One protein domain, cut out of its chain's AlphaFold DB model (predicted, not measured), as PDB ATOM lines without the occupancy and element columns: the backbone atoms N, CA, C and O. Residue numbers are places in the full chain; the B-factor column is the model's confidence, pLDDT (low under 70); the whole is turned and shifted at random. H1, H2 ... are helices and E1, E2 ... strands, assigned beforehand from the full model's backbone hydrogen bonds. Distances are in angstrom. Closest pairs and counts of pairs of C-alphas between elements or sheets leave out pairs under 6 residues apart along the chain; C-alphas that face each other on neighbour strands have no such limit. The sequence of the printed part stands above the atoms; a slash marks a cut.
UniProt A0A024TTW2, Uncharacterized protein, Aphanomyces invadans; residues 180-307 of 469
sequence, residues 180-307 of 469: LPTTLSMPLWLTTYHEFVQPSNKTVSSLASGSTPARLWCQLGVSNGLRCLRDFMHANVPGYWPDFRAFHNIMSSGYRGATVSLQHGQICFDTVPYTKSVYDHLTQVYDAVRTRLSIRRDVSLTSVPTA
ATOM      1  N   LEU A 180     -20.312  16.395  17.338       91.06
ATOM      2  CA  LEU A 180     -19.591  17.328  16.474       91.06
ATOM      3  C   LEU A 180     -19.833  17.102  14.966       91.06
ATOM      4  O   LEU A 180     -20.245  18.055  14.298       91.06
ATOM      5  N   PRO A 181     -19.617  15.893  14.401       91.44
ATOM      6  CA  PRO A 181     -19.775  15.685  12.965       91.44
ATOM      7  C   PRO A 181     -21.206  15.940  12.492       91.44
ATOM      8  O   PRO A 181     -21.391  16.484  11.404       91.44
ATOM      9  N   THR A 182     -22.210  15.605  13.309       91.88
ATOM     10  CA  THR A 182     -23.617  15.880  13.008       91.88
ATOM     11  C   THR A 182     -23.920  17.365  13.074       91.88
ATOM     12  O   THR A 182     -24.478  17.901  12.122       91.88
ATOM     13  N   THR A 183     -23.537  18.049  14.155       92.31
ATOM     14  CA  THR A 183     -23.829  19.475  14.329       92.31
ATOM     15  C   THR A 183     -23.209  20.315  13.216       92.31
ATOM     16  O   THR A 183     -23.884  21.181  12.669       92.31
ATOM     17  N   LEU A 184     -21.962  20.032  12.823       92.00
ATOM     18  CA  LEU A 184     -21.299  20.772  11.744       92.00
ATOM     19  C   LEU A 184     -21.949  20.551  10.373       92.00
ATOM     20  O   LEU A 184     -21.873  21.432   9.519       92.00
ATOM     21  N   SER A 185     -22.574  19.389  10.169       92.25
ATOM     22  CA  SER A 185     -23.244  19.006   8.924       92.25
ATOM     23  C   SER A 185     -24.684  19.521   8.815       92.25
ATOM     24  O   SER A 185     -25.202  19.604   7.699       92.25
ATOM     25  N   MET A 186     -25.322  19.884   9.933       92.50
ATOM     26  CA  MET A 186     -26.707  20.362   9.964       92.50
ATOM     27  C   MET A 186     -26.886  21.676   9.193       92.50
ATOM     28  O   MET A 186     -26.008  22.543   9.228       92.50
ATOM     29  N   PRO A 187     -28.036  21.867   8.530       91.81
ATOM     30  CA  PRO A 187     -28.285  23.082   7.775       91.81
ATOM     31  C   PRO A 187     -28.502  24.294   8.691       91.81
ATOM     32  O   PRO A 187     -29.084  24.178   9.774       91.81
ATOM     33  N   LEU A 188     -28.068  25.469   8.228       89.62
ATOM     34  CA  LEU A 188     -28.064  26.706   9.020       89.62
ATOM     35  C   LEU A 188     -29.239  27.640   8.729       89.62
ATOM     36  O   LEU A 188     -29.898  28.124   9.645       89.62
ATOM     37  N   TRP A 189     -29.507  27.908   7.454       87.81
ATOM     38  CA  TRP A 189     -30.251  29.106   7.051       87.81
ATOM     39  C   TRP A 189     -31.738  29.099   7.412       87.81
ATOM     40  O   TRP A 189     -32.276  30.119   7.830       87.81
ATOM     41  N   LEU A 190     -32.402  27.950   7.264       87.00
ATOM     42  CA  LEU A 190     -33.843  27.772   7.515       87.00
ATOM     43  C   LEU A 190     -34.123  26.865   8.723       87.00
ATOM     44  O   LEU A 190     -35.224  26.333   8.883       87.00
ATOM     45  N   THR A 191     -33.107  26.636   9.552       88.44
ATOM     46  CA  THR A 191     -33.161  25.663  10.640       88.44
ATOM     47  C   THR A 191     -34.158  26.048  11.729       88.44
ATOM     48  O   THR A 191     -34.366  27.214  12.052       88.44
ATOM     49  N   THR A 192     -34.755  25.028  12.337       86.50
ATOM     50  CA  THR A 192     -35.584  25.144  13.547       86.50
ATOM     51  C   THR A 192     -34.901  24.543  14.773       86.50
ATOM     52  O   THR A 192     -35.523  24.377  15.824       86.50
ATOM     53  N   TYR A 193     -33.626  24.167  14.646       89.00
ATOM     54  CA  TYR A 193     -32.869  23.588  15.742       89.00
ATOM     55  C   TYR A 193     -32.540  24.653  16.792       89.00
ATOM     56  O   TYR A 193     -31.931  25.674  16.493       89.00
ATOM     57  N   HIS A 194     -32.963  24.399  18.030       85.31
ATOM     58  CA  HIS A 194     -32.928  25.370  19.123       85.31
ATOM     59  C   HIS A 194     -31.547  26.003  19.355       85.31
ATOM     60  O   HIS A 194     -31.477  27.216  19.478       85.31
ATOM     61  N   GLU A 195     -30.453  25.238  19.329       84.44
ATOM     62  CA  GLU A 195     -29.087  25.762  19.530       84.44
ATOM     63  C   GLU A 195     -28.675  26.774  18.447       84.44
ATOM     64  O   GLU A 195     -27.893  27.681  18.708       84.44
ATOM     65  N   PHE A 196     -29.225  26.652  17.232       86.06
ATOM     66  CA  PHE A 196     -28.934  27.561  16.117       86.06
ATOM     67  C   PHE A 196     -29.859  28.789  16.121       86.06
ATOM     68  O   PHE A 196     -29.590  29.766  15.436       86.06
ATOM     69  N   VAL A 197     -30.947  28.759  16.900       82.00
ATOM     70  CA  VAL A 197     -31.973  29.817  16.943       82.00
ATOM     71  C   VAL A 197     -31.942  30.602  18.264       82.00
ATOM     72  O   VAL A 197     -32.262  31.781  18.297       82.00
ATOM     73  N   GLN A 198     -31.538  29.990  19.372       67.94
ATOM     74  CA  GLN A 198     -31.517  30.616  20.698       67.94
ATOM     75  C   GLN A 198     -30.423  31.671  20.980       67.94
ATOM     76  O   GLN A 198     -30.635  32.427  21.926       67.94
ATOM     77  N   PRO A 199     -29.303  31.814  20.234       60.41
ATOM     78  CA  PRO A 199     -28.267  32.779  20.619       60.41
ATOM     79  C   PRO A 199     -28.696  34.254  20.527       60.41
ATOM     80  O   PRO A 199     -28.067  35.107  21.148       60.41
ATOM     81  N   SER A 200     -29.738  34.592  19.753       59.84
ATOM     82  CA  SER A 200     -30.183  35.984  19.587       59.84
ATOM     83  C   SER A 200     -31.624  36.100  19.064       59.84
ATOM     84  O   SER A 200     -32.118  35.215  18.380       59.84
ATOM     85  N   ASN A 201     -32.296  37.236  19.301       59.19
ATOM     86  CA  ASN A 201     -33.599  37.547  18.680       59.19
ATOM     87  C   ASN A 201     -33.491  37.923  17.184       59.19
ATOM     88  O   ASN A 201     -34.508  38.067  16.510       59.19
ATOM     89  N   LYS A 202     -32.269  38.101  16.659       66.69
ATOM     90  CA  LYS A 202     -31.968  38.439  15.256       66.69
ATOM     91  C   LYS A 202     -31.238  37.274  14.588       66.69
ATOM     92  O   LYS A 202     -30.119  37.420  14.102       66.69
ATOM     93  N   THR A 203     -31.853  36.099  14.625       78.56
ATOM     94  CA  THR A 203     -31.294  34.887  14.016       78.56
ATOM     95  C   THR A 203     -31.249  34.991  12.504       78.56
ATOM     96  O   THR A 203     -32.078  35.668  11.891       78.56
ATOM     97  N   VAL A 204     -30.342  34.242  11.883       82.69
ATOM     98  CA  VAL A 204     -30.275  34.144  10.421       82.69
ATOM     99  C   VAL A 204     -31.597  33.640   9.833       82.69
ATOM    100  O   VAL A 204     -32.076  34.207   8.853       82.69
ATOM    101  N   SER A 205     -32.256  32.673  10.479       80.38
ATOM    102  CA  SER A 205     -33.574  32.181  10.056       80.38
ATOM    103  C   SER A 205     -34.671  33.253  10.134       80.38
ATOM    104  O   SER A 205     -35.527  33.330   9.247       80.38
ATOM    105  N   SER A 206     -34.651  34.115  11.159       80.75
ATOM    106  CA  SER A 206     -35.590  35.241  11.274       80.75
ATOM    107  C   SER A 206     -35.321  36.328  10.232       80.75
ATOM    108  O   SER A 206     -36.264  36.830   9.627       80.75
ATOM    109  N   LEU A 207     -34.047  36.637   9.960       79.75
ATOM    110  CA  LEU A 207     -33.630  37.620   8.958       79.75
ATOM    111  C   LEU A 207     -34.029  37.164   7.553       79.75
ATOM    112  O   LEU A 207     -34.639  37.927   6.805       79.75
ATOM    113  N   ALA A 208     -33.762  35.895   7.240       79.75
ATOM    114  CA  ALA A 208     -34.174  35.249   6.001       79.75
ATOM    115  C   ALA A 208     -35.696  35.272   5.802       79.75
ATOM    116  O   ALA A 208     -36.187  35.399   4.679       79.75
ATOM    117  N   SER A 209     -36.461  35.162   6.887       77.62
ATOM    118  CA  SER A 209     -37.922  35.178   6.825       77.62
ATOM    119  C   SER A 209     -38.479  36.602   6.720       77.62
ATOM    120  O   SER A 209     -39.380  36.837   5.918       77.62
ATOM    121  N   GLY A 210     -37.931  37.554   7.479       76.88
ATOM    122  CA  GLY A 210     -38.514  38.881   7.690       76.88
ATOM    123  C   GLY A 210     -38.068  39.989   6.731       76.88
ATOM    124  O   GLY A 210     -38.777  40.983   6.622       76.88
ATOM    125  N   SER A 211     -36.932  39.858   6.034       81.81
ATOM    126  CA  SER A 211     -36.395  40.918   5.160       81.81
ATOM    127  C   SER A 211     -35.966  40.378   3.796       81.81
ATOM    128  O   SER A 211     -35.150  39.462   3.715       81.81
ATOM    129  N   THR A 212     -36.486  40.958   2.707       83.50
ATOM    130  CA  THR A 212     -36.150  40.540   1.333       83.50
ATOM    131  C   THR A 212     -34.659  40.719   1.008       83.50
ATOM    132  O   THR A 212     -34.060  39.749   0.544       83.50
ATOM    133  N   PRO A 213     -34.005  41.865   1.301       83.56
ATOM    134  CA  PRO A 213     -32.561  42.002   1.090       83.56
ATOM    135  C   PRO A 213     -31.728  40.998   1.898       83.56
ATOM    136  O   PRO A 213     -30.800  40.395   1.362       83.56
ATOM    137  N   ALA A 214     -32.084  40.758   3.165       83.56
ATOM    138  CA  ALA A 214     -31.382  39.777   3.994       83.56
ATOM    139  C   ALA A 214     -31.580  38.343   3.472       83.56
ATOM    140  O   ALA A 214     -30.645  37.544   3.493       83.56
ATOM    141  N   ARG A 215     -32.775  38.020   2.963       86.25
ATOM    142  CA  ARG A 215     -33.077  36.730   2.331       86.25
ATOM    143  C   ARG A 215     -32.239  36.496   1.081       86.25
ATOM    144  O   ARG A 215     -31.628  35.440   0.984       86.25
ATOM    145  N   LEU A 216     -32.185  37.468   0.168       85.50
ATOM    146  CA  LEU A 216     -31.370  37.381  -1.050       85.50
ATOM    147  C   LEU A 216     -29.889  37.188  -0.709       85.50
ATOM    148  O   LEU A 216     -29.216  36.358  -1.314       85.50
ATOM    149  N   TRP A 217     -29.405  37.891   0.317       85.31
ATOM    150  CA  TRP A 217     -28.043  37.726   0.816       85.31
ATOM    151  C   TRP A 217     -27.769  36.315   1.364       85.31
ATOM    152  O   TRP A 217     -26.760  35.696   1.038       85.31
ATOM    153  N   CYS A 218     -28.690  35.761   2.153       87.94
ATOM    154  CA  CYS A 218     -28.573  34.392   2.659       87.94
ATOM    155  C   CYS A 218     -28.670  33.346   1.528       87.94
ATOM    156  O   CYS A 218     -27.940  32.356   1.531       87.94
ATOM    157  N   GLN A 219     -29.543  33.573   0.541       88.00
ATOM    158  CA  GLN A 219     -29.682  32.728  -0.650       88.00
ATOM    159  C   GLN A 219     -28.409  32.702  -1.494       88.00
ATOM    160  O   GLN A 219     -28.051  31.641  -2.004       88.00
ATOM    161  N   LEU A 220     -27.713  33.835  -1.594       87.62
ATOM    162  CA  LEU A 220     -26.421  33.921  -2.263       87.62
ATOM    163  C   LEU A 220     -25.355  33.075  -1.546       87.62
ATOM    164  O   LEU A 220     -24.643  32.302  -2.182       87.62
ATOM    165  N   GLY A 221     -25.283  33.154  -0.214       88.69
ATOM    166  CA  GLY A 221     -24.390  32.289   0.567       88.69
ATOM    167  C   GLY A 221     -24.632  30.806   0.273       88.69
ATOM    168  O   GLY A 221     -23.700  30.047   0.006       88.69
ATOM    169  N   VAL A 222     -25.905  30.413   0.209       89.81
ATOM    170  CA  VAL A 222     -26.305  29.055  -0.175       89.81
ATOM    171  C   VAL A 222     -25.910  28.709  -1.615       89.81
ATOM    172  O   VAL A 222     -25.448  27.590  -1.850       89.81
ATOM    173  N   SER A 223     -26.040  29.631  -2.578       88.38
ATOM    174  CA  SER A 223     -25.571  29.399  -3.954       88.38
ATOM    175  C   SER A 223     -24.052  29.272  -4.053       88.38
ATOM    176  O   SER A 223     -23.572  28.512  -4.888       88.38
ATOM    177  N   ASN A 224     -23.308  29.909  -3.144       89.12
ATOM    178  CA  ASN A 224     -21.856  29.756  -3.007       89.12
ATOM    179  C   ASN A 224     -21.459  28.445  -2.307       89.12
ATOM    180  O   ASN A 224     -20.288  28.210  -2.027       89.12
ATOM    181  N   GLY A 225     -22.429  27.576  -2.012       89.19
ATOM    182  CA  GLY A 225     -22.203  26.278  -1.395       89.19
ATOM    183  C   GLY A 225     -22.147  26.301   0.131       89.19
ATOM    184  O   GLY A 225     -21.996  25.239   0.728       89.19
ATOM    185  N   LEU A 226     -22.331  27.459   0.768       92.00
ATOM    186  CA  LEU A 226     -22.306  27.604   2.221       92.00
ATOM    187  C   LEU A 226     -23.671  27.238   2.801       92.00
ATOM    188  O   LEU A 226     -24.580  28.061   2.812       92.00
ATOM    189  N   ARG A 227     -23.861  26.002   3.267       91.25
ATOM    190  CA  ARG A 227     -25.167  25.485   3.727       91.25
ATOM    191  C   ARG A 227     -25.154  25.045   5.190       91.25
ATOM    192  O   ARG A 227     -26.180  25.145   5.868       91.25
ATOM    193  N   CYS A 228     -24.003  24.599   5.681       92.06
ATOM    194  CA  CYS A 228     -23.758  24.189   7.061       92.06
ATOM    195  C   CYS A 228     -22.466  24.810   7.619       92.06
ATOM    196  O   CYS A 228     -21.696  25.416   6.874       92.06
ATOM    197  N   LEU A 229     -22.216  24.681   8.931       91.44
ATOM    198  CA  LEU A 229     -21.029  25.281   9.574       91.44
ATOM    199  C   LEU A 229     -19.737  24.750   8.956       91.44
ATOM    200  O   LEU A 229     -18.788  25.502   8.761       91.44
ATOM    201  N   ARG A 230     -19.730  23.461   8.605       91.38
ATOM    202  CA  ARG A 230     -18.607  22.794   7.948       91.38
ATOM    203  C   ARG A 230     -18.188  23.484   6.648       91.38
ATOM    204  O   ARG A 230     -16.994  23.606   6.402       91.38
ATOM    205  N   ASP A 231     -19.137  23.963   5.845       90.62
ATOM    206  CA  ASP A 231     -18.831  24.566   4.540       90.62
ATOM    207  C   ASP A 231     -17.995  25.847   4.705       90.62
ATOM    208  O   ASP A 231     -17.032  26.064   3.973       90.62
ATOM    209  N   PHE A 232     -18.277  26.645   5.743       89.88
ATOM    210  CA  PHE A 232     -17.484  27.834   6.080       89.88
ATOM    211  C   PHE A 232     -16.050  27.499   6.502       89.88
ATOM    212  O   PHE A 232     -15.136  28.278   6.243       89.88
ATOM    213  N   MET A 233     -15.845  26.334   7.120       87.62
ATOM    214  CA  MET A 233     -14.528  25.877   7.568       87.62
ATOM    215  C   MET A 233     -13.670  25.294   6.440       87.62
ATOM    216  O   MET A 233     -12.463  25.147   6.612       87.62
ATOM    217  N   HIS A 234     -14.275  24.934   5.306       85.44
ATOM    218  CA  HIS A 234     -13.555  24.462   4.120       85.44
ATOM    219  C   HIS A 234     -13.321  25.563   3.080       85.44
ATOM    220  O   HIS A 234     -12.451  25.404   2.231       85.44
ATOM    221  N   ALA A 235     -14.072  26.666   3.138       81.00
ATOM    222  CA  ALA A 235     -14.028  27.720   2.125       81.00
ATOM    223  C   ALA A 235     -12.835  28.693   2.247       81.00
ATOM    224  O   ALA A 235     -12.552  29.411   1.292       81.00
ATOM    225  N   ASN A 236     -12.156  28.749   3.400       77.56
ATOM    226  CA  ASN A 236     -10.965  29.583   3.614       77.56
ATOM    227  C   ASN A 236      -9.774  28.729   4.085       77.56
ATOM    228  O   ASN A 236      -9.300  27.876   3.341       77.56
ATOM    229  N   VAL A 237      -9.305  28.917   5.326       77.62
ATOM    230  CA  VAL A 237      -8.261  28.084   5.930       77.62
ATOM    231  C   VAL A 237      -8.910  26.798   6.447       77.62
ATOM    232  O   VAL A 237      -9.736  26.880   7.363       77.62
ATOM    233  N   PRO A 238      -8.548  25.617   5.907       81.06
ATOM    234  CA  PRO A 238      -9.197  24.367   6.267       81.06
ATOM    235  C   PRO A 238      -9.174  24.119   7.775       81.06
ATOM    236  O   PRO A 238      -8.117  24.106   8.411       81.06
ATOM    237  N   GLY A 239     -10.360  23.910   8.341       79.75
ATOM    238  CA  GLY A 239     -10.527  23.511   9.736       79.75
ATOM    239  C   GLY A 239     -10.580  24.652  10.744       79.75
ATOM    240  O   GLY A 239     -10.720  24.365  11.934       79.75
ATOM    241  N   TYR A 240     -10.542  25.909  10.297       86.69
ATOM    242  CA  TYR A 240     -10.730  27.083  11.149       86.69
ATOM    243  C   TYR A 240     -11.983  27.863  10.756       86.69
ATOM    244  O   TYR A 240     -12.406  27.869   9.601       86.69
ATOM    245  N   TRP A 241     -12.597  28.518  11.740       90.12
ATOM    246  CA  TRP A 241     -13.713  29.423  11.482       90.12
ATOM    247  C   TRP A 241     -13.190  30.708  10.824       90.12
ATOM    248  O   TRP A 241     -12.187  31.243  11.305       90.12
ATOM    249  N   PRO A 242     -13.814  31.196   9.737       91.38
ATOM    250  CA  PRO A 242     -13.346  32.389   9.047       91.38
ATOM    251  C   PRO A 242     -13.457  33.625   9.943       91.38
ATOM    252  O   PRO A 242     -14.398  33.754  10.728       91.38
ATOM    253  N   ASP A 243     -12.519  34.555   9.789       90.81
ATOM    254  CA  ASP A 243     -12.679  35.903  10.323       90.81
ATOM    255  C   ASP A 243     -13.722  36.688   9.505       90.81
ATOM    256  O   ASP A 243     -14.220  36.233   8.470       90.81
ATOM    257  N   PHE A 244     -14.076  37.892   9.963       90.38
ATOM    258  CA  PHE A 244     -15.108  38.692   9.300       90.38
ATOM    259  C   PHE A 244     -14.755  39.014   7.840       90.38
ATOM    260  O   PHE A 244     -15.632  38.979   6.976       90.38
ATOM    261  N   ARG A 245     -13.476  39.295   7.553       87.00
ATOM    262  CA  ARG A 245     -13.006  39.635   6.203       87.00
ATOM    263  C   ARG A 245     -13.111  38.432   5.269       87.00
ATOM    264  O   ARG A 245     -13.659  38.559   4.178       87.00
ATOM    265  N   ALA A 246     -12.643  37.262   5.697       88.12
ATOM    266  CA  ALA A 246     -12.766  36.033   4.926       88.12
ATOM    267  C   ALA A 246     -14.231  35.643   4.724       88.12
ATOM    268  O   ALA A 246     -14.628  35.331   3.604       88.12
ATOM    269  N   PHE A 247     -15.053  35.716   5.774       90.19
ATOM    270  CA  PHE A 247     -16.485  35.441   5.679       90.19
ATOM    271  C   PHE A 247     -17.165  36.339   4.643       90.19
ATOM    272  O   PHE A 247     -17.901  35.850   3.784       90.19
ATOM    273  N   HIS A 248     -16.907  37.648   4.701       88.06
ATOM    274  CA  HIS A 248     -17.477  38.614   3.765       88.06
ATOM    275  C   HIS A 248     -17.016  38.354   2.329       88.06
ATOM    276  O   HIS A 248     -17.856  38.362   1.432       88.06
ATOM    277  N   ASN A 249     -15.742  38.022   2.109       86.38
ATOM    278  CA  ASN A 249     -15.228  37.676   0.782       86.38
ATOM    279  C   ASN A 249     -15.880  36.406   0.209       86.38
ATOM    280  O   ASN A 249     -16.305  36.407  -0.946       86.38
ATOM    281  N   ILE A 250     -16.009  35.338   1.007       88.25
ATOM    282  CA  ILE A 250     -16.627  34.078   0.560       88.25
ATOM    283  C   ILE A 250     -18.116  34.286   0.242       88.25
ATOM    284  O   ILE A 250     -18.614  33.813  -0.779       88.25
ATOM    285  N   MET A 251     -18.833  35.022   1.095       87.75
ATOM    286  CA  MET A 251     -20.254  35.324   0.890       87.75
ATOM    287  C   MET A 251     -20.491  36.259  -0.304       87.75
ATOM    288  O   MET A 251     -21.488  36.097  -0.996       87.75
ATOM    289  N   SER A 252     -19.591  37.214  -0.561       84.44
ATOM    290  CA  SER A 252     -19.721  38.193  -1.656       84.44
ATOM    291  C   SER A 252     -19.283  37.655  -3.018       84.44
ATOM    292  O   SER A 252     -19.541  38.294  -4.039       84.44
ATOM    293  N   SER A 253     -18.621  36.495  -3.059       80.75
ATOM    294  CA  SER A 253     -18.173  35.879  -4.307       80.75
ATOM    295  C   SER A 253     -19.350  35.689  -5.272       80.75
ATOM    296  O   SER A 253     -20.386  35.142  -4.897       80.75
ATOM    297  N   GLY A 254     -19.221  36.188  -6.504       72.62
ATOM    298  CA  GLY A 254     -20.267  36.086  -7.531       72.62
ATOM    299  C   GLY A 254     -21.472  37.023  -7.360       72.62
ATOM    300  O   GLY A 254     -22.414  36.944  -8.153       72.62
ATOM    301  N   TYR A 255     -21.470  37.933  -6.376       75.56
ATOM    302  CA  TYR A 255     -22.565  38.886  -6.188       75.56
ATOM    303  C   TYR A 255     -22.534  40.006  -7.239       75.56
ATOM    304  O   TYR A 255     -21.648  40.856  -7.240       75.56
ATOM    305  N   ARG A 256     -23.545  40.059  -8.119       65.06
ATOM    306  CA  ARG A 256     -23.639  41.084  -9.181       65.06
ATOM    307  C   ARG A 256     -23.848  42.513  -8.665       65.06
ATOM    308  O   ARG A 256     -23.564  43.455  -9.391       65.06
ATOM    309  N   GLY A 257     -24.363  42.673  -7.445       63.09
ATOM    310  CA  GLY A 257     -24.586  43.974  -6.808       63.09
ATOM    311  C   GLY A 257     -23.449  44.411  -5.884       63.09
ATOM    312  O   GLY A 257     -23.658  45.305  -5.067       63.09
ATOM    313  N   ALA A 258     -22.294  43.740  -5.934       65.25
ATOM    314  CA  ALA A 258     -21.171  44.070  -5.074       65.25
ATOM    315  C   ALA A 258     -20.540  45.380  -5.552       65.25
ATOM    316  O   ALA A 258     -19.923  45.428  -6.615       65.25
ATOM    317  N   THR A 259     -20.705  46.446  -4.774       67.88
ATOM    318  CA  THR A 259     -19.900  47.649  -4.956       67.88
ATOM    319  C   THR A 259     -18.525  47.397  -4.354       67.88
ATOM    320  O   THR A 259     -18.373  46.648  -3.386       67.88
ATOM    321  N   VAL A 260     -17.505  47.944  -4.998       71.12
ATOM    322  CA  VAL A 260     -16.115  47.701  -4.641       71.12
ATOM    323  C   VAL A 260     -15.495  49.056  -4.351       71.12
ATOM    324  O   VAL A 260     -15.549  49.946  -5.199       71.12
ATOM    325  N   SER A 261     -14.937  49.228  -3.159       75.25
ATOM    326  CA  SER A 261     -14.235  50.442  -2.760       75.25
ATOM    327  C   SER A 261     -12.734  50.200  -2.680       75.25
ATOM    328  O   SER A 261     -12.254  49.105  -2.375       75.25
ATOM    329  N   LEU A 262     -11.968  51.249  -2.980       75.56
ATOM    330  CA  LEU A 262     -10.525  51.237  -2.801       75.56
ATOM    331  C   LEU A 262     -10.225  51.626  -1.350       75.56
ATOM    332  O   LEU A 262     -10.368  52.787  -0.971       75.56
ATOM    333  N   GLN A 263      -9.822  50.660  -0.529       72.31
ATOM    334  CA  GLN A 263      -9.445  50.899   0.864       72.31
ATOM    335  C   GLN A 263      -7.955  50.606   1.030       72.31
ATOM    336  O   GLN A 263      -7.507  49.491   0.779       72.31
ATOM    337  N   HIS A 264      -7.176  51.611   1.443       74.56
ATOM    338  CA  HIS A 264      -5.722  51.492   1.652       74.56
ATOM    339  C   HIS A 264      -4.952  50.918   0.440       74.56
ATOM    340  O   HIS A 264      -4.018  50.138   0.599       74.56
ATOM    341  N   GLY A 265      -5.368  51.267  -0.783       72.50
ATOM    342  CA  GLY A 265      -4.736  50.784  -2.018       72.50
ATOM    343  C   GLY A 265      -5.102  49.349  -2.420       72.50
ATOM    344  O   GLY A 265      -4.601  48.864  -3.430       72.50
ATOM    345  N   GLN A 266      -5.987  48.676  -1.678       74.44
ATOM    346  CA  GLN A 266      -6.555  47.381  -2.054       74.44
ATOM    347  C   GLN A 266      -8.016  47.531  -2.486       74.44
ATOM    348  O   GLN A 266      -8.791  48.291  -1.905       74.44
ATOM    349  N   ILE A 267      -8.382  46.780  -3.523       72.31
ATOM    350  CA  ILE A 267      -9.753  46.654  -4.012       72.31
ATOM    351  C   ILE A 267     -10.509  45.734  -3.042       72.31
ATOM    352  O   ILE A 267     -10.200  44.545  -2.947       72.31
ATOM    353  N   CYS A 268     -11.476  46.284  -2.306       68.06
ATOM    354  CA  CYS A 268     -12.267  45.572  -1.301       68.06
ATOM    355  C   CYS A 268     -13.760  45.682  -1.622       68.06
ATOM    356  O   CYS A 268     -14.230  46.725  -2.066       68.06
ATOM    357  N   PHE A 269     -14.528  44.624  -1.370       70.56
ATOM    358  CA  PHE A 269     -15.985  44.701  -1.459       70.56
ATOM    359  C   PHE A 269     -16.535  45.634  -0.372       70.56
ATOM    360  O   PHE A 269     -16.080  45.602   0.773       70.56
ATOM    361  N   ASP A 270     -17.545  46.434  -0.701       72.12
ATOM    362  CA  ASP A 270     -18.284  47.184   0.306       72.12
ATOM    363  C   ASP A 270     -19.107  46.241   1.185       72.12
ATOM    364  O   ASP A 270     -19.541  45.153   0.784       72.12
ATOM    365  N   THR A 271     -19.329  46.660   2.432       70.44
ATOM    366  CA  THR A 271     -20.097  45.853   3.379       70.44
ATOM    367  C   THR A 271     -21.572  45.868   2.991       70.44
ATOM    368  O   THR A 271     -22.272  46.861   3.183       70.44
ATOM    369  N   VAL A 272     -22.061  44.736   2.483       74.25
ATOM    370  CA  VAL A 272     -23.483  44.541   2.184       74.25
ATOM    371  C   VAL A 272     -24.280  44.606   3.497       74.25
ATOM    372  O   VAL A 272     -23.835  44.042   4.510       74.25
ATOM    373  N   PRO A 273     -25.460  45.258   3.525       77.56
ATOM    374  CA  PRO A 273     -26.325  45.277   4.698       77.56
ATOM    375  C   PRO A 273     -26.560  43.870   5.267       77.56
ATOM    376  O   PRO A 273     -26.659  42.896   4.527       77.56
ATOM    377  N   TYR A 274     -26.666  43.760   6.593       81.19
ATOM    378  CA  TYR A 274     -26.856  42.506   7.342       81.19
ATOM    379  C   TYR A 274     -25.661  41.539   7.391       81.19
ATOM    380  O   TYR A 274     -25.698  40.633   8.221       81.19
ATOM    381  N   THR A 275     -24.585  41.744   6.616       85.69
ATOM    382  CA  THR A 275     -23.388  40.871   6.647       85.69
ATOM    383  C   THR A 275     -22.852  40.684   8.062       85.69
ATOM    384  O   THR A 275     -22.636  39.556   8.499       85.69
ATOM    385  N   LYS A 276     -22.692  41.785   8.806       87.88
ATOM    386  CA  LYS A 276     -22.195  41.757  10.186       87.88
ATOM    387  C   LYS A 276     -23.134  40.991  11.120       87.88
ATOM    388  O   LYS A 276     -22.677  40.113  11.837       87.88
ATOM    389  N   SER A 277     -24.442  41.236  11.028       88.25
ATOM    390  CA  SER A 277     -25.454  40.522  11.818       88.25
ATOM    391  C   SER A 277     -25.458  39.012  11.551       88.25
ATOM    392  O   SER A 277     -25.563  38.226  12.489       88.25
ATOM    393  N   VAL A 278     -25.340  38.606  10.281       88.81
ATOM    394  CA  VAL A 278     -25.268  37.190   9.887       88.81
ATOM    395  C   VAL A 278     -23.979  36.562  10.423       88.81
ATOM    396  O   VAL A 278     -24.042  35.510  11.054       88.81
ATOM    397  N   TYR A 279     -22.830  37.217  10.231       91.44
ATOM    398  CA  TYR A 279     -21.541  36.733  10.727       91.44
ATOM    399  C   TYR A 279     -21.517  36.583  12.252       91.44
ATOM    400  O   TYR A 279     -21.119  35.535  12.758       91.44
ATOM    401  N   ASP A 280     -21.966  37.604  12.983       90.81
ATOM    402  CA  ASP A 280     -21.956  37.602  14.447       90.81
ATOM    403  C   ASP A 280     -22.844  36.476  14.992       90.81
ATOM    404  O   ASP A 280     -22.432  35.746  15.892       90.81
ATOM    405  N   HIS A 281     -24.024  36.262  14.401       90.69
ATOM    406  CA  HIS A 281     -24.902  35.160  14.786       90.69
ATOM    407  C   HIS A 281     -24.295  33.783  14.479       90.69
ATOM    408  O   HIS A 281     -24.290  32.915  15.348       90.69
ATOM    409  N   LEU A 282     -23.762  33.562  13.272       91.38
ATOM    410  CA  LEU A 282     -23.152  32.274  12.916       91.38
ATOM    411  C   LEU A 282     -21.912  31.972  13.768       91.38
ATOM    412  O   LEU A 282     -21.708  30.827  14.166       91.38
ATOM    413  N   THR A 283     -21.132  32.999  14.107       91.75
ATOM    414  CA  THR A 283     -19.984  32.877  15.015       91.75
ATOM    415  C   THR A 283     -20.439  32.518  16.431       91.75
ATOM    416  O   THR A 283     -19.871  31.612  17.031       91.75
ATOM    417  N   GLN A 284     -21.515  33.131  16.940       91.25
ATOM    418  CA  GLN A 284     -22.115  32.749  18.227       91.25
ATOM    419  C   GLN A 284     -22.605  31.297  18.232       91.25
ATOM    420  O   GLN A 284     -22.389  30.586  19.210       91.25
ATOM    421  N   VAL A 285     -23.242  30.843  17.147       91.00
ATOM    422  CA  VAL A 285     -23.658  29.440  16.998       91.00
ATOM    423  C   VAL A 285     -22.439  28.520  17.041       91.00
ATOM    424  O   VAL A 285     -22.430  27.548  17.794       91.00
ATOM    425  N   TYR A 286     -21.390  28.834  16.280       91.06
ATOM    426  CA  TYR A 286     -20.153  28.059  16.271       91.06
ATOM    427  C   TYR A 286     -19.496  28.001  17.663       91.06
ATOM    428  O   TYR A 286     -19.170  26.915  18.147       91.06
ATOM    429  N   ASP A 287     -19.366  29.137  18.349       90.38
ATOM    430  CA  ASP A 287     -18.797  29.212  19.698       90.38
ATOM    431  C   ASP A 287     -19.641  28.455  20.740       90.38
ATOM    432  O   ASP A 287     -19.085  27.791  21.623       90.38
ATOM    433  N   ALA A 288     -20.972  28.483  20.624       89.88
ATOM    434  CA  ALA A 288     -21.870  27.707  21.479       89.88
ATOM    435  C   ALA A 288     -21.648  26.195  21.301       89.88
ATOM    436  O   ALA A 288     -21.492  25.470  22.289       89.88
ATOM    437  N   VAL A 289     -21.534  25.730  20.051       90.12
ATOM    438  CA  VAL A 289     -21.256  24.321  19.726       90.12
ATOM    439  C   VAL A 289     -19.911  23.877  20.303       90.12
ATOM    440  O   VAL A 289     -19.819  22.804  20.905       90.12
ATOM    441  N   ARG A 290     -18.869  24.709  20.180       89.25
ATOM    442  CA  ARG A 290     -17.549  24.422  20.767       89.25
ATOM    443  C   ARG A 290     -17.595  24.332  22.280       89.25
ATOM    444  O   ARG A 290     -16.998  23.421  22.843       89.25
ATOM    445  N   THR A 291     -18.302  25.260  22.919       90.25
ATOM    446  CA  THR A 291     -18.429  25.310  24.378       90.25
ATOM    447  C   THR A 291     -19.126  24.054  24.891       90.25
ATOM    448  O   THR A 291     -18.611  23.383  25.782       90.25
ATOM    449  N   ARG A 292     -20.243  23.660  24.265       90.44
ATOM    450  CA  ARG A 292     -20.980  22.438  24.614       90.44
ATOM    451  C   ARG A 292     -20.129  21.177  24.470       90.44
ATOM    452  O   ARG A 292     -20.214  20.279  25.300       90.44
ATOM    453  N   LEU A 293     -19.336  21.096  23.405       89.00
ATOM    454  CA  LEU A 293     -18.509  19.929  23.097       89.00
ATOM    455  C   LEU A 293     -17.098  20.003  23.705       89.00
ATOM    456  O   LEU A 293     -16.290  19.116  23.454       89.00
ATOM    457  N   SER A 294     -16.806  21.032  24.512       89.00
ATOM    458  CA  SER A 294     -15.502  21.258  25.156       89.00
ATOM    459  C   SER A 294     -14.313  21.276  24.179       89.00
ATOM    460  O   SER A 294     -13.233  20.762  24.474       89.00
ATOM    461  N   ILE A 295     -14.496  21.879  23.000       88.25
ATOM    462  CA  ILE A 295     -13.471  21.952  21.948       88.25
ATOM    463  C   ILE A 295     -12.664  23.242  22.096       88.25
ATOM    464  O   ILE A 295     -13.205  24.343  21.963       88.25
ATOM    465  N   ARG A 296     -11.349  23.114  22.303       84.00
ATOM    466  CA  ARG A 296     -10.432  24.261  22.422       84.00
ATOM    467  C   ARG A 296     -10.302  25.051  21.116       84.00
ATOM    468  O   ARG A 296     -10.537  24.501  20.039       84.00
ATOM    469  N   ARG A 297      -9.943  26.342  21.220       77.75
ATOM    470  CA  ARG A 297      -9.942  27.319  20.109       77.75
ATOM    471  C   ARG A 297      -8.955  27.016  18.977       77.75
ATOM    472  O   ARG A 297      -9.273  27.267  17.817       77.75
ATOM    473  N   ASP A 298      -7.828  26.439  19.345       77.56
ATOM    474  CA  ASP A 298      -6.649  26.077  18.561       77.56
ATOM    475  C   ASP A 298      -6.795  24.783  17.743       77.56
ATOM    476  O   ASP A 298      -6.046  24.571  16.788       77.56
ATOM    477  N   VAL A 299      -7.772  23.934  18.073       81.94
ATOM    478  CA  VAL A 299      -7.972  22.647  17.394       81.94
ATOM    479  C   VAL A 299      -8.573  22.853  16.001       81.94
ATOM    480  O   VAL A 299      -9.679  23.381  15.866       81.94
ATOM    481  N   SER A 300      -7.860  22.379  14.977       83.56
ATOM    482  CA  SER A 300      -8.354  22.304  13.599       83.56
ATOM    483  C   SER A 300      -9.390  21.185  13.451       83.56
ATOM    484  O   SER A 300      -9.166  20.058  13.895       83.56
ATOM    485  N   LEU A 301     -10.524  21.476  12.804       84.75
ATOM    486  CA  LEU A 301     -11.611  20.508  12.583       84.75
ATOM    487  C   LEU A 301     -11.631  19.912  11.163       84.75
ATOM    488  O   LEU A 301     -12.663  19.407  10.722       84.75
ATOM    489  N   THR A 302     -10.509  19.940  10.437       81.81
ATOM    490  CA  THR A 302     -10.436  19.470   9.037       81.81
ATOM    491  C   THR A 302     -10.773  17.985   8.874       81.81
ATOM    492  O   THR A 302     -11.356  17.597   7.866       81.81
ATOM    493  N   SER A 303     -10.438  17.144   9.857       82.62
ATOM    494  CA  SER A 303     -10.590  15.681   9.794       82.62
ATOM    495  C   SER A 303     -11.929  15.152  10.323       82.62
ATOM    496  O   SER A 303     -12.126  13.939  10.406       82.62
ATOM    497  N   VAL A 304     -12.868  16.027  10.701       84.50
ATOM    498  CA  VAL A 304     -14.152  15.590  11.265       84.50
ATOM    499  C   VAL A 304     -14.978  14.882  10.179       84.50
ATOM    500  O   VAL A 304     -15.220  15.480   9.132       84.50
ATOM    501  N   PRO A 305     -15.487  13.655  10.398       86.56
ATOM    502  CA  PRO A 305     -16.244  12.927   9.380       86.56
ATOM    503  C   PRO A 305     -17.594  13.588   9.085       86.56
ATOM    504  O   PRO A 305     -18.157  14.287   9.930       86.56
ATOM    505  N   THR A 306     -18.148  13.349   7.897       83.62
ATOM    506  CA  THR A 306     -19.497  13.809   7.533       83.62
ATOM    507  C   THR A 306     -20.541  12.843   8.086       83.62
ATOM    508  O   THR A 306     -20.578  11.676   7.706       83.62
ATOM    509  N   ALA A 307     -21.404  13.324   8.980       83.50
ATOM    510  CA  ALA A 307     -22.557  12.555   9.442       83.50
ATOM    511  C   ALA A 307     -23.724  12.637   8.441       83.50
ATOM    512  O   ALA A 307     -23.890  13.654   7.770       83.50
TER     513      ALA A 307
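This is residues 180 to 307 of the 469 residues of an uncharacterized protein of Aphanomyces invadans (UniProt A0A024TTW2). One long helix, H7, runs along one side of a cluster of six shorter helices, H1 to H6, and a small strand hairpin, E1 and E2, lies far out at one end. After H7, residues 293 to 307, with no named element, fold back to end near H1. The printed part has 128 residues, with seven named helices and two named strands in the order H1 H2 H3 H4 H5 H6 E1 E2 H7; the sheet E1 - E2 is antiparallel and the class is mostly helix. It is compact, with a radius of gyration of the C-alphas of 14.7 A, and spans 41 by 33 by 22 A.

E1, residues 260 to 263, and E2, residues 266 to 269, form an antiparallel hairpin at 139 degrees, with N 261 and O 268 2.8 A apart and N 268 and O 261 2.9 A apart, within hydrogen-bond range. The closest C-alphas of E2 and H6, residues 244 to 252, are Phe 269 and Asn 249, 7.4 A apart. H7, residues 275 to 292, is the hub, touching three helices. With residues 275 to 279 alone it touches H6, closest C-alphas Tyr 279 and Phe 244 at 6.9 A, a steep tilt of 62 degrees, opposite ways. H3, residues 204 to 210, and H7 only just touch, with 3 pairs of C-alphas within 8 A, the closest Val 204 and Val 278 at 5.9 A. H2, residues 194 to 197, touches H7, closest C-alphas Phe 196 and Val 285 at 5.7 A. H3 and H4, residues 212 to 223, form a helical hairpin at a steep tilt of 42 degrees, closest C-alphas Ala 208 and Arg 215 at 4.1 A. H4 and H6 touch only at their ends, closest C-alphas Gly 221 and Met 251 at 5.1 A. H1, residues 180 to 185, touches H5, residues 229 to 234, closest C-alphas Leu 184 and Leu 229 at 5.0 A, about perpendicular at 87 degrees. Every O i to N i+4 pair is within hydrogen-bond range in H1, H3, H4, H5, H6 and H7; H2 is too short for such a pair.

H7 is 25.9 A long, from C-alpha 275 at (-23.388, 40.871, 6.647) to C-alpha 292 at (-20.980, 22.438, 24.614). H4 measures 16.2 A and H6 11.9 A. H1 begins at C-alpha 180, (-19.591, 17.328, 16.474).

The C-alphas of Gly 265 and Ala 307 are the two farthest apart, 43.7 A. The printed part has no cut, and no link is long. The mean pLDDT of the printed part is 83.4; residues 198 to 202, 256 to 259 and 268 are under 70.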